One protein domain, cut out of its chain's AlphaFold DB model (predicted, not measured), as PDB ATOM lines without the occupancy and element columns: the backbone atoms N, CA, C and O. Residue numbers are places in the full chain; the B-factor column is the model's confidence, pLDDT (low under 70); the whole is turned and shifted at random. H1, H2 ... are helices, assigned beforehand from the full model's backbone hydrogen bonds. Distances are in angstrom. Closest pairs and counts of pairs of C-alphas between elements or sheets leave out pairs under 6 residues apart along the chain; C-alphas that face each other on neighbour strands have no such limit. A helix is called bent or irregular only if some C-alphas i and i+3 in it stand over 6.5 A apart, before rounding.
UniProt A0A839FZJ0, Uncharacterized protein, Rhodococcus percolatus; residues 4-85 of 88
ATOM      1  N   GLU A   4     -11.284  39.586 -58.815       89.00
ATOM      2  CA  GLU A   4     -12.698  39.215 -58.852       89.00
ATOM      3  C   GLU A   4     -12.814  37.698 -58.731       89.00
ATOM      4  O   GLU A   4     -11.959  36.941 -59.197       89.00
ATOM      5  N   CYS A   5     -13.858  37.225 -58.055       87.31
ATOM      6  CA  CYS A   5     -14.142  35.797 -58.018       87.31
ATOM      7  C   CYS A   5     -14.786  35.329 -59.333       87.31
ATOM      8  O   CYS A   5     -15.280  36.134 -60.117       87.31
ATOM      9  N   THR A   6     -14.867  34.014 -59.540       85.62
ATOM     10  CA  THR A   6     -15.478  33.400 -60.736       85.62
ATOM     11  C   THR A   6     -16.928  33.835 -60.992       85.62
ATOM     12  O   THR A   6     -17.378  33.810 -62.128       85.62
ATOM     13  N   ASN A   7     -17.643  34.274 -59.951       84.00
ATOM     14  CA  ASN A   7     -19.019  34.768 -60.046       84.00
ATOM     15  C   ASN A   7     -19.103  36.309 -60.136       84.00
ATOM     16  O   ASN A   7     -20.178  36.868 -59.945       84.00
ATOM     17  N   GLY A   8     -17.984  37.004 -60.373       86.81
ATOM     18  CA  GLY A   8     -17.940  38.460 -60.565       86.81
ATOM     19  C   GLY A   8     -17.986  39.296 -59.281       86.81
ATOM     20  O   GLY A   8     -18.232  40.498 -59.332       86.81
ATOM     21  N   HIS A   9     -17.769  38.698 -58.103       87.94
ATOM     22  CA  HIS A   9     -17.656  39.472 -56.864       87.94
ATOM     23  C   HIS A   9     -16.264  40.091 -56.731       87.94
ATOM     24  O   HIS A   9     -15.270  39.366 -56.735       87.94
ATOM     25  N   GLU A  10     -16.211  41.408 -56.527       90.25
ATOM     26  CA  GLU A  10     -14.973  42.132 -56.224       90.25
ATOM     27  C   GLU A  10     -14.352  41.640 -54.905       90.25
ATOM     28  O   GLU A  10     -15.022  41.576 -53.869       90.25
ATOM     29  N   ILE A  11     -13.068  41.289 -54.969       88.62
ATOM     30  CA  ILE A  11     -12.219  40.858 -53.860       88.62
ATOM     31  C   ILE A  11     -11.282  42.018 -53.524       88.62
ATOM     32  O   ILE A  11     -10.386  42.355 -54.299       88.62
ATOM     33  N   VAL A  12     -11.493  42.627 -52.361       87.12
ATOM     34  CA  VAL A  12     -10.695  43.762 -51.877       87.12
ATOM     35  C   VAL A  12      -9.535  43.257 -51.020       87.12
ATOM     36  O   VAL A  12      -8.414  43.746 -51.137       87.12
ATOM     37  N   ASP A  13      -9.783  42.239 -50.195       87.38
ATOM     38  CA  ASP A  13      -8.778  41.583 -49.362       87.38
ATOM     39  C   ASP A  13      -8.981  40.067 -49.418       87.38
ATOM     40  O   ASP A  13      -9.955  39.532 -48.892       87.38
ATOM     41  N   ARG A  14      -8.028  39.342 -50.016       83.81
ATOM     42  CA  ARG A  14      -8.100  37.880 -50.155       83.81
ATOM     43  C   ARG A  14      -8.273  37.144 -48.829       83.81
ATOM     44  O   ARG A  14      -8.950  36.122 -48.815       83.81
ATOM     45  N   SER A  15      -7.671  37.627 -47.743       85.88
ATOM     46  CA  SER A  15      -7.755  36.981 -46.429       85.88
ATOM     47  C   SER A  15      -9.144  37.154 -45.804       85.88
ATOM     48  O   SER A  15      -9.669  36.246 -45.159       85.88
ATOM     49  N   ARG A  16      -9.776  38.311 -46.033       87.12
ATOM     50  CA  ARG A  16     -11.103  38.632 -45.486       87.12
ATOM     51  C   ARG A  16     -12.251  38.178 -46.371       87.12
ATOM     52  O   ARG A  16     -13.259  37.721 -45.846       87.12
ATOM     53  N   ASP A  17     -12.106  38.277 -47.685       87.56
ATOM     54  CA  ASP A  17     -13.171  38.017 -48.655       87.56
ATOM     55  C   ASP A  17     -13.205  36.563 -49.125       87.56
ATOM     56  O   ASP A  17     -14.176  36.154 -49.771       87.56
ATOM     57  N   ARG A  18     -12.189  35.757 -48.785       89.00
ATOM     58  CA  ARG A  18     -12.211  34.307 -48.995       89.00
ATOM     59  C   ARG A  18     -12.426  33.530 -47.700       89.00
ATOM     60  O   ARG A  18     -12.134  33.983 -46.594       89.00
ATOM     61  N   THR A  19     -13.005  32.349 -47.848       87.44
ATOM     62  CA  THR A  19     -13.081  31.331 -46.804       87.44
ATOM     63  C   THR A  19     -11.758  30.557 -46.737       87.44
ATOM     64  O   THR A  19     -10.998  30.561 -47.709       87.44
ATOM     65  N   PRO A  20     -11.482  29.824 -45.641       85.06
ATOM     66  CA  PRO A  20     -10.328  28.919 -45.569       85.06
ATOM     67  C   PRO A  20     -10.314  27.852 -46.675       85.06
ATOM     68  O   PRO A  20      -9.252  27.399 -47.085       85.06
ATOM     69  N   SER A  21     -11.489  27.486 -47.197       82.88
ATOM     70  CA  SER A  21     -11.666  26.581 -48.340       82.88
ATOM     71  C   SER A  21     -11.412  27.233 -49.709       82.88
ATOM     72  O   SER A  21     -11.515  26.565 -50.732       82.88
ATOM     73  N   GLY A  22     -11.081  28.528 -49.757       83.56
ATOM     74  CA  GLY A  22     -10.722  29.246 -50.983       83.56
ATOM     75  C   GLY A  22     -11.897  29.846 -51.763       83.56
ATOM     76  O   GLY A  22     -11.661  30.532 -52.762       83.56
ATOM     77  N   HIS A  23     -13.139  29.656 -51.305       86.12
ATOM     78  CA  HIS A  23     -14.327  30.265 -51.905       86.12
ATOM     79  C   HIS A  23     -14.460  31.740 -51.525       86.12
ATOM     80  O   HIS A  23     -14.063  32.157 -50.442       86.12
ATOM     81  N   CYS A  24     -15.063  32.541 -52.406       92.25
ATOM     82  CA  CYS A  24     -15.478  33.893 -52.044       92.25
ATOM     83  C   CYS A  24     -16.609  33.822 -51.011       92.25
ATOM     84  O   CYS A  24     -17.608  33.136 -51.233       92.25
ATOM     85  N   ARG A  25     -16.493  34.582 -49.917       90.75
ATOM     86  CA  ARG A  25     -17.495  34.625 -48.846       90.75
ATOM     87  C   ARG A  25     -18.879  35.014 -49.342       90.75
ATOM     88  O   ARG A  25     -19.850  34.454 -48.858       90.75
ATOM     89  N   ARG A  26     -18.984  35.934 -50.309       90.06
ATOM     90  CA  ARG A  26     -20.283  36.308 -50.894       90.06
ATOM     91  C   ARG A  26     -20.933  35.120 -51.598       90.06
ATOM     92  O   ARG A  26     -22.085  34.823 -51.319       90.06
ATOM     93  N   CYS A  27     -20.166  34.368 -52.390       90.38
ATOM     94  CA  CYS A  27     -20.666  33.140 -53.010       90.38
ATOM     95  C   CYS A  27     -21.109  32.108 -51.965       90.38
ATOM     96  O   CYS A  27     -22.148  31.482 -52.141       90.38
ATOM     97  N   SER A  28     -20.346  31.938 -50.880       89.44
ATOM     98  CA  SER A  28     -20.729  31.037 -49.785       89.44
ATOM     99  C   SER A  28     -22.017  31.490 -49.099       89.44
ATOM    100  O   SER A  28     -22.912  30.682 -48.899       89.44
ATOM    101  N   LEU A  29     -22.163  32.788 -48.816       90.50
ATOM    102  CA  LEU A  29     -23.382  33.346 -48.227       90.50
ATOM    103  C   LEU A  29     -24.597  33.173 -49.144       90.50
ATOM    104  O   LEU A  29     -25.686  32.856 -48.662       90.50
ATOM    105  N   ASP A  30     -24.420  33.363 -50.451       90.19
ATOM    106  CA  ASP A  30     -25.477  33.151 -51.436       90.19
ATOM    107  C   ASP A  30     -25.872  31.676 -51.521       90.19
ATOM    108  O   ASP A  30     -27.064  31.363 -51.519       90.19
ATOM    109  N   ALA A  31     -24.892  30.768 -51.530       88.81
ATOM    110  CA  ALA A  31     -25.129  29.329 -51.486       88.81
ATOM    111  C   ALA A  31     -25.882  28.930 -50.207       88.81
ATOM    112  O   ALA A  31     -26.930  28.289 -50.287       88.81
ATOM    113  N   ASP A  32     -25.441  29.406 -49.040       90.56
ATOM    114  CA  ASP A  32     -26.098  29.165 -47.752       90.56
ATOM    115  C   ASP A  32     -27.519  29.736 -47.721       90.56
ATOM    116  O   ASP A  32     -28.436  29.160 -47.129       90.56
ATOM    117  N   ARG A  33     -27.736  30.902 -48.340       92.19
ATOM    118  CA  ARG A  33     -29.066  31.506 -48.463       92.19
ATOM    119  C   ARG A  33     -29.974  30.641 -49.336       92.19
ATOM    120  O   ARG A  33     -31.093  30.354 -48.914       92.19
ATOM    121  N   ARG A  34     -29.508  30.205 -50.511       91.06
ATOM    122  CA  ARG A  34     -30.263  29.315 -51.413       91.06
ATOM    123  C   ARG A  34     -30.586  27.989 -50.734       91.06
ATOM    124  O   ARG A  34     -31.736  27.566 -50.747       91.06
ATOM    125  N   TYR A  35     -29.612  27.386 -50.064       91.12
ATOM    126  CA  TYR A  35     -29.799  26.148 -49.318       91.12
ATOM    127  C   TYR A  35     -30.849  26.293 -48.209       91.12
ATOM    128  O   TYR A  35     -31.763  25.474 -48.107       91.12
ATOM    129  N   ARG A  36     -30.793  27.374 -47.415       92.19
ATOM    130  CA  ARG A  36     -31.808  27.651 -46.383       92.19
ATOM    131  C   ARG A  36     -33.210  27.809 -46.967       92.19
ATOM    132  O   ARG A  36     -34.166  27.337 -46.354       92.19
ATOM    133  N   LEU A  37     -33.336  28.442 -48.134       93.38
ATOM    134  CA  LEU A  37     -34.616  28.569 -48.837       93.38
ATOM    135  C   LEU A  37     -35.140  27.204 -49.298       93.38
ATOM    136  O   LEU A  37     -36.270  26.858 -48.964       93.38
ATOM    137  N   LYS A  38     -34.305  26.398 -49.969       92.56
ATOM    138  CA  LYS A  38     -34.649  25.030 -50.400       92.56
ATOM    139  C   LYS A  38     -35.090  24.168 -49.212       92.56
ATOM    140  O   LYS A  38     -36.127  23.515 -49.266       92.56
ATOM    141  N   ARG A  39     -34.366  24.238 -48.090       93.88
ATOM    142  CA  ARG A  39     -34.685  23.497 -46.857       93.88
ATOM    143  C   ARG A  39     -36.000  23.925 -46.227       93.88
ATOM    144  O   ARG A  39     -36.746  23.077 -45.744       93.88
ATOM    145  N   ARG A  40     -36.294  25.224 -46.231       94.44
ATOM    146  CA  ARG A  40     -37.580  25.733 -45.753       94.44
ATOM    147  C   ARG A  40     -38.729  25.228 -46.625       94.44
ATOM    148  O   ARG A  40     -39.694  24.715 -46.072       94.44
ATOM    149  N   ALA A  41     -38.594  25.318 -47.947       93.75
ATOM    150  CA  ALA A  41     -39.604  24.831 -48.882       93.75
ATOM    151  C   ALA A  41     -39.839  23.319 -48.733       93.75
ATOM    152  O   ALA A  41     -40.981  22.880 -48.647       93.75
ATOM    153  N   ALA A  42     -38.770  22.525 -48.604       93.88
ATOM    154  CA  ALA A  42     -38.875  21.087 -48.367       93.88
ATOM    155  C   ALA A  42     -39.598  20.768 -47.048       93.88
ATOM    156  O   ALA A  42     -40.432  19.869 -47.000       93.88
ATOM    157  N   LEU A  43     -39.329  21.523 -45.979       95.38
ATOM    158  CA  LEU A  43     -40.013  21.334 -44.699       95.38
ATOM    159  C   LEU A  43     -41.503  21.688 -44.780       95.38
ATOM    160  O   LEU A  43     -42.332  20.983 -44.209       95.38
ATOM    161  N   GLU A  44     -41.841  22.780 -45.465       95.00
ATOM    162  CA  GLU A  44     -43.230  23.184 -45.701       95.00
ATOM    163  C   GLU A  44     -43.973  22.130 -46.537       95.00
ATOM    164  O   GLU A  44     -45.094  21.764 -46.185       95.00
ATOM    165  N   LEU A  45     -43.323  21.564 -47.560       93.31
ATOM    166  CA  LEU A  45     -43.863  20.468 -48.367       93.31
ATOM    167  C   LEU A  45     -44.141  19.215 -47.529       93.31
ATOM    168  O   LEU A  45     -45.252  18.694 -47.576       93.31
ATOM    169  N   VAL A  46     -43.166  18.752 -46.737       93.38
ATOM    170  CA  VAL A  46     -43.335  17.565 -45.876       93.38
ATOM    171  C   VAL A  46     -44.510  17.761 -44.917       93.38
ATOM    172  O   VAL A  46     -45.369  16.896 -44.815       93.38
ATOM    173  N   ARG A  47     -44.615  18.933 -44.279       93.81
ATOM    174  CA  ARG A  47     -45.737  19.243 -43.377       93.81
ATOM    175  C   ARG A  47     -47.090  19.254 -44.088       93.81
ATOM    176  O   ARG A  47     -48.079  18.824 -43.505       93.81
ATOM    177  N   ALA A  48     -47.155  19.768 -45.315       94.25
ATOM    178  CA  ALA A  48     -48.393  19.791 -46.093       94.25
ATOM    179  C   ALA A  48     -48.846  18.376 -46.494       94.25
ATOM    180  O   ALA A  48     -50.041  18.074 -46.448       94.25
ATOM    181  N   LEU A  49     -47.892  17.506 -46.841       92.69
ATOM    182  CA  LEU A  49     -48.153  16.092 -47.106       92.69
ATOM    183  C   LEU A  49     -48.698  15.403 -45.850       92.69
ATOM    184  O   LEU A  49     -49.774  14.808 -45.910       92.69
ATOM    185  N   GLU A  50     -48.039  15.576 -44.703       90.88
ATOM    186  CA  GLU A  50     -48.476  14.963 -43.442       90.88
ATOM    187  C   GLU A  50     -49.857  15.444 -43.001       90.88
ATOM    188  O   GLU A  50     -50.678  14.650 -42.551       90.88
ATOM    189  N   ALA A  51     -50.150  16.737 -43.173       92.44
ATOM    190  CA  ALA A  51     -51.474  17.292 -42.899       92.44
ATOM    191  C   ALA A  51     -52.571  16.655 -43.772       92.44
ATOM    192  O   ALA A  51     -53.741  16.660 -43.395       92.44
ATOM    193  N   SER A  52     -52.188  16.090 -44.919       92.50
ATOM    194  CA  SER A  52     -53.066  15.360 -45.836       92.50
ATOM    195  C   SER A  52     -53.065  13.842 -45.586       92.50
ATOM    196  O   SER A  52     -53.686  13.105 -46.349       92.50
ATOM    197  N   GLY A  53     -52.373  13.360 -44.546       91.38
ATOM    198  CA  GLY A  53     -52.216  11.932 -44.239       91.38
ATOM    199  C   GLY A  53     -51.211  11.199 -45.133       91.38
ATOM    200  O   GLY A  53     -51.207   9.970 -45.166       91.38
ATOM    201  N   VAL A  54     -50.383  11.936 -45.879       93.00
ATOM    202  CA  VAL A  54     -49.322  11.388 -46.728       93.00
ATOM    203  C   VAL A  54     -47.982  11.602 -46.039       93.00
ATOM    204  O   VAL A  54     -47.625  12.717 -45.673       93.00
ATOM    205  N   HIS A  55     -47.209  10.541 -45.894       91.00
ATOM    206  CA  HIS A  55     -45.885  10.573 -45.294       91.00
ATOM    207  C   HIS A  55     -44.810  10.397 -46.368       91.00
ATOM    208  O   HIS A  55     -45.083   9.952 -47.483       91.00
ATOM    209  N   VAL A  56     -43.582  10.796 -46.046       89.50
ATOM    210  CA  VAL A  56     -42.433  10.663 -46.945       89.50
ATOM    211  C   VAL A  56     -41.454   9.689 -46.319       89.50
ATOM    212  O   VAL A  56     -40.881  10.001 -45.277       89.50
ATOM    213  N   ASP A  57     -41.230   8.547 -46.965       88.56
ATOM    214  CA  ASP A  57     -40.193   7.609 -46.549       88.56
ATOM    215  C   ASP A  57     -38.825   8.318 -46.610       88.56
ATOM    216  O   ASP A  57     -38.376   8.707 -47.691       88.56
ATOM    217  N   PRO A  58     -38.141   8.521 -45.473       83.00
ATOM    218  CA  PRO A  58     -36.859   9.212 -45.436       83.00
ATOM    219  C   PRO A  58     -35.742   8.456 -46.165       83.00
ATOM    220  O   PRO A  58     -34.750   9.080 -46.552       83.00
ATOM    221  N   GLU A  59     -35.834   7.134 -46.307       83.75
ATOM    222  CA  GLU A  59     -34.814   6.311 -46.959       83.75
ATOM    223  C   GLU A  59     -35.045   6.218 -48.458       83.75
ATOM    224  O   GLU A  59     -34.138   6.529 -49.233       83.75
ATOM    225  N   ALA A  60     -36.257   5.847 -48.865       86.00
ATOM    226  CA  ALA A  60     -36.591   5.693 -50.276       86.00
ATOM    227  C   ALA A  60     -36.975   7.015 -50.965       86.00
ATOM    228  O   ALA A  60     -37.004   7.069 -52.195       86.00
ATOM    229  N   LEU A  61     -37.274   8.074 -50.198       86.88
ATOM    230  CA  LEU A  61     -37.845   9.342 -50.681       86.88
ATOM    231  C   LEU A  61     -39.121   9.142 -51.514       86.88
ATOM    232  O   LEU A  61     -39.384   9.865 -52.476       86.88
ATOM    233  N   THR A  62     -39.932   8.157 -51.130       89.12
ATOM    234  CA  THR A  62     -41.233   7.849 -51.733       89.12
ATOM    235  C   THR A  62     -42.373   8.331 -50.842       89.12
ATOM    236  O   THR A  62     -42.197   8.590 -49.651       89.12
ATOM    237  N   LEU A  63     -43.561   8.482 -51.427       90.25
ATOM    238  CA  LEU A  63     -44.768   8.834 -50.684       90.25
ATOM    239  C   LEU A  63     -45.440   7.567 -50.159       90.25
ATOM    240  O   LEU A  63     -45.641   6.611 -50.910       90.25
ATOM    241  N   THR A  64     -45.818   7.582 -48.888       88.50
ATOM    242  CA  THR A  64     -46.459   6.459 -48.203       88.50
ATOM    243  C   THR A  64     -47.673   6.947 -47.415       88.50
ATOM    244  O   THR A  64     -47.853   8.140 -47.174       88.50
ATOM    245  N   THR A  65     -48.538   6.021 -47.010       87.62
ATOM    246  CA  THR A  65     -49.625   6.291 -46.051       87.62
ATOM    247  C   THR A  65     -49.264   5.849 -44.635       87.62
ATOM    248  O   THR A  65     -50.043   6.046 -43.707       87.62
ATOM    249  N   GLU A  66     -48.105   5.214 -44.462       85.00
ATOM    250  CA  GLU A  66     -47.611   4.774 -43.162       85.00
ATOM    251  C   GLU A  66     -46.805   5.896 -42.502       85.00
ATOM    252  O   GLU A  66     -45.937   6.481 -43.156       85.00
ATOM    253  N   PRO A  67     -47.061   6.210 -41.222       79.44
ATOM    254  CA  PRO A  67     -46.359   7.278 -40.533       79.44
ATOM    255  C   PRO A  67     -44.873   6.966 -40.388       79.44
ATOM    256  O   PRO A  67     -44.476   5.881 -39.964       79.44
ATOM    257  N   THR A  68     -44.045   7.953 -40.705       80.81
ATOM    258  CA  THR A  68     -42.592   7.853 -40.569       80.81
ATOM    259  C   THR A  68     -42.177   8.177 -39.139       80.81
ATOM    260  O   THR A  68     -42.731   9.079 -38.515       80.81
ATOM    261  N   THR A  69     -41.167   7.485 -38.616       84.94
ATOM    262  CA  THR A  69     -40.604   7.775 -37.283       84.94
ATOM    263  C   THR A  69     -39.599   8.927 -37.294       84.94
ATOM    264  O   THR A  69     -39.326   9.516 -36.248       84.94
ATOM    265  N   GLU A  70     -39.051   9.264 -38.464       86.94
ATOM    266  CA  GLU A  70     -38.067  10.333 -38.613       86.94
ATOM    267  C   GLU A  70     -38.704  11.729 -38.507       86.94
ATOM    268  O   GLU A  70     -39.781  11.968 -39.058       86.94
ATOM    269  N   PRO A  71     -38.032  12.706 -37.871       89.38
ATOM    270  CA  PRO A  71     -38.520  14.078 -37.829       89.38
ATOM    271  C   PRO A  71     -38.533  14.728 -39.220       89.38
ATOM    272  O   PRO A  71     -37.557  14.641 -39.965       89.38
ATOM    273  N   ASN A  72     -39.545  15.551 -39.509       88.38
ATOM    274  CA  ASN A  72     -39.663  16.303 -40.773       88.38
ATOM    275  C   ASN A  72     -38.419  17.105 -41.156       88.38
ATOM    276  O   ASN A  72     -38.126  17.291 -42.332       88.38
ATOM    277  N   GLY A  73     -37.667  17.589 -40.163       88.94
ATOM    278  CA  GLY A  73     -36.409  18.294 -40.394       88.94
ATOM    279  C   GLY A  73     -35.326  17.424 -41.039       88.94
ATOM    280  O   GLY A  73     -34.521  17.955 -41.803       88.94
ATOM    281  N   VAL A  74     -35.313  16.121 -40.750       90.19
ATOM    282  CA  VAL A  74     -34.400  15.129 -41.335       90.19
ATOM    283  C   VAL A  74     -34.852  14.778 -42.750       90.19
ATOM    284  O   VAL A  74     -34.042  14.825 -43.675       90.19
ATOM    285  N   VAL A  75     -36.150  14.534 -42.942       90.81
ATOM    286  CA  VAL A  75     -36.746  14.266 -44.261       90.81
ATOM    287  C   VAL A  75     -36.498  15.431 -45.221       90.81
ATOM    288  O   VAL A  75     -35.942  15.255 -46.304       90.81
ATOM    289  N   ALA A  76     -36.821  16.654 -44.792       91.19
ATOM    290  CA  ALA A  76     -36.590  17.868 -45.569       91.19
ATOM    291  C   ALA A  76     -35.108  18.060 -45.905       91.19
ATOM    292  O   ALA A  76     -34.767  18.509 -46.998       91.19
ATOM    293  N   GLN A  77     -34.215  17.700 -44.979       91.88
ATOM    294  CA  GLN A  77     -32.784  17.774 -45.226       91.88
ATOM    295  C   GLN A  77     -32.336  16.795 -46.315       91.88
ATOM    296  O   GLN A  77     -31.563  17.180 -47.194       91.88
ATOM    297  N   ARG A  78     -32.825  15.552 -46.280       91.81
ATOM    298  CA  ARG A  78     -32.532  14.555 -47.316       91.81
ATOM    299  C   ARG A  78     -33.088  14.978 -48.673       91.81
ATOM    300  O   ARG A  78     -32.356  14.913 -49.651       91.81
ATOM    301  N   LEU A  79     -34.308  15.517 -48.721       90.81
ATOM    302  CA  LEU A  79     -34.895  16.052 -49.955       90.81
ATOM    303  C   LEU A  79     -34.013  17.130 -50.595       90.81
ATOM    304  O   LEU A  79     -33.758  17.083 -51.795       90.81
ATOM    305  N   VAL A  80     -33.495  18.075 -49.803       91.75
ATOM    306  CA  VAL A  80     -32.579  19.103 -50.324       91.75
ATOM    307  C   VAL A  80     -31.255  18.506 -50.784       91.75
ATOM    308  O   VAL A  80     -30.745  18.917 -51.818       91.75
ATOM    309  N   ASN A  81     -30.697  17.547 -50.051       90.62
ATOM    310  CA  ASN A  81     -29.417  16.949 -50.429       90.62
ATOM    311  C   ASN A  81     -29.518  16.123 -51.723       90.62
ATOM    312  O   ASN A  81     -28.569  16.109 -52.497       90.62
ATOM    313  N   THR A  82     -30.649  15.453 -51.957       89.94
ATOM    314  CA  THR A  82     -30.839  14.581 -53.128       89.94
ATOM    315  C   THR A  82     -31.388  15.331 -54.345       89.94
ATOM    316  O   THR A  82     -30.999  15.037 -55.472       89.94
ATOM    317  N   HIS A  83     -32.285  16.301 -54.140       88.50
ATOM    318  CA  HIS A  83     -33.029  16.968 -55.220       88.50
ATOM    319  C   HIS A  83     -32.962  18.496 -55.173       88.50
ATOM    320  O   HIS A  83     -33.569  19.168 -56.001       88.50
ATOM    321  N   GLY A  84     -32.256  19.083 -54.208       82.12
ATOM    322  CA  GLY A  84     -32.218  20.533 -54.057       82.12
ATOM    323  C   GLY A  84     -31.627  21.234 -55.275       82.12
ATOM    324  O   GLY A  84     -32.056  22.339 -55.591       82.12
ATOM    325  N   ASP A  85     -30.679  20.621 -55.979       77.56
ATOM    326  CA  ASP A  85     -29.940  21.258 -57.076       77.56
ATOM    327  C   ASP A  85     -30.693  21.305 -58.411       77.56
ATOM    328  O   ASP A  85     -30.313  22.080 -59.281       77.56
TER     329      ASP A  85
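AT A GLANCE: This is residues 4 to 85 of the 88 residues of an uncharacterized protein of Rhodococcus percolatus (UniProt A0A839FZJ0). One long helix, H2, makes the length of a rod; a loop-rich end with the one-turn helix H1 lies at its beginning, and the shorter helix H3 crosses its later part. Between H2 and H3 a long loop, residues 52 to 71, turns back from the far end of H2, with a short antiparallel pairing of residues 55 to 56 with 63 to 64. The printed part has 82 residues with three named helices, in the order H1, H2, H3, and no named strand; the class is all helix. It is only just loose, close to extended, with a radius of gyration of the C-alphas of 17.7 A and spans of 54 by 18 by 17 A.

HOW THE PARTS SIT: H1, residues 14 to 17, is close to but not clearly touching H2, residues 25 to 51; their closest C-alphas, of Asp 17 and Arg 25, are 5.5 A apart. H2 touches H3, residues 72 to 85, with its residues 35 to 47 alone; the closest C-alphas, of Ala 42 and Ala 76, are 4.8 A apart. H2 and H3 run opposite ways at a steep tilt of 55 degrees. H1 and H3 are apart. In H2 every O i to N i+4 pair is within hydrogen-bond range, in H3 9 of 10 are, and H1 is too short for such a pair.

IN THESE COORDINATES: H1 begins at C-alpha 14, (-8.100, 37.880, -50.155), and measures 5.3 A from first to last C-alpha. H2 measures 38.6 A and ends at C-alpha 51, (-51.474, 17.292, -42.899). H3 measures 19.6 A and ends at C-alpha 85, (-29.940, 21.258, -57.076); it is irregular, with C-alphas 82 and 85 7.8 A apart, and its line is a rough one.

THE WHOLE: The two C-alphas farthest apart, of Val 12 and Glu 66, are 54.4 A apart. The printed part has no cut. The link from H1 to H2 is short, with 7 residues; that from H2 to H3 is long, with 20. The mean pLDDT of the printed part is 89.1, and no printed residue is under 70.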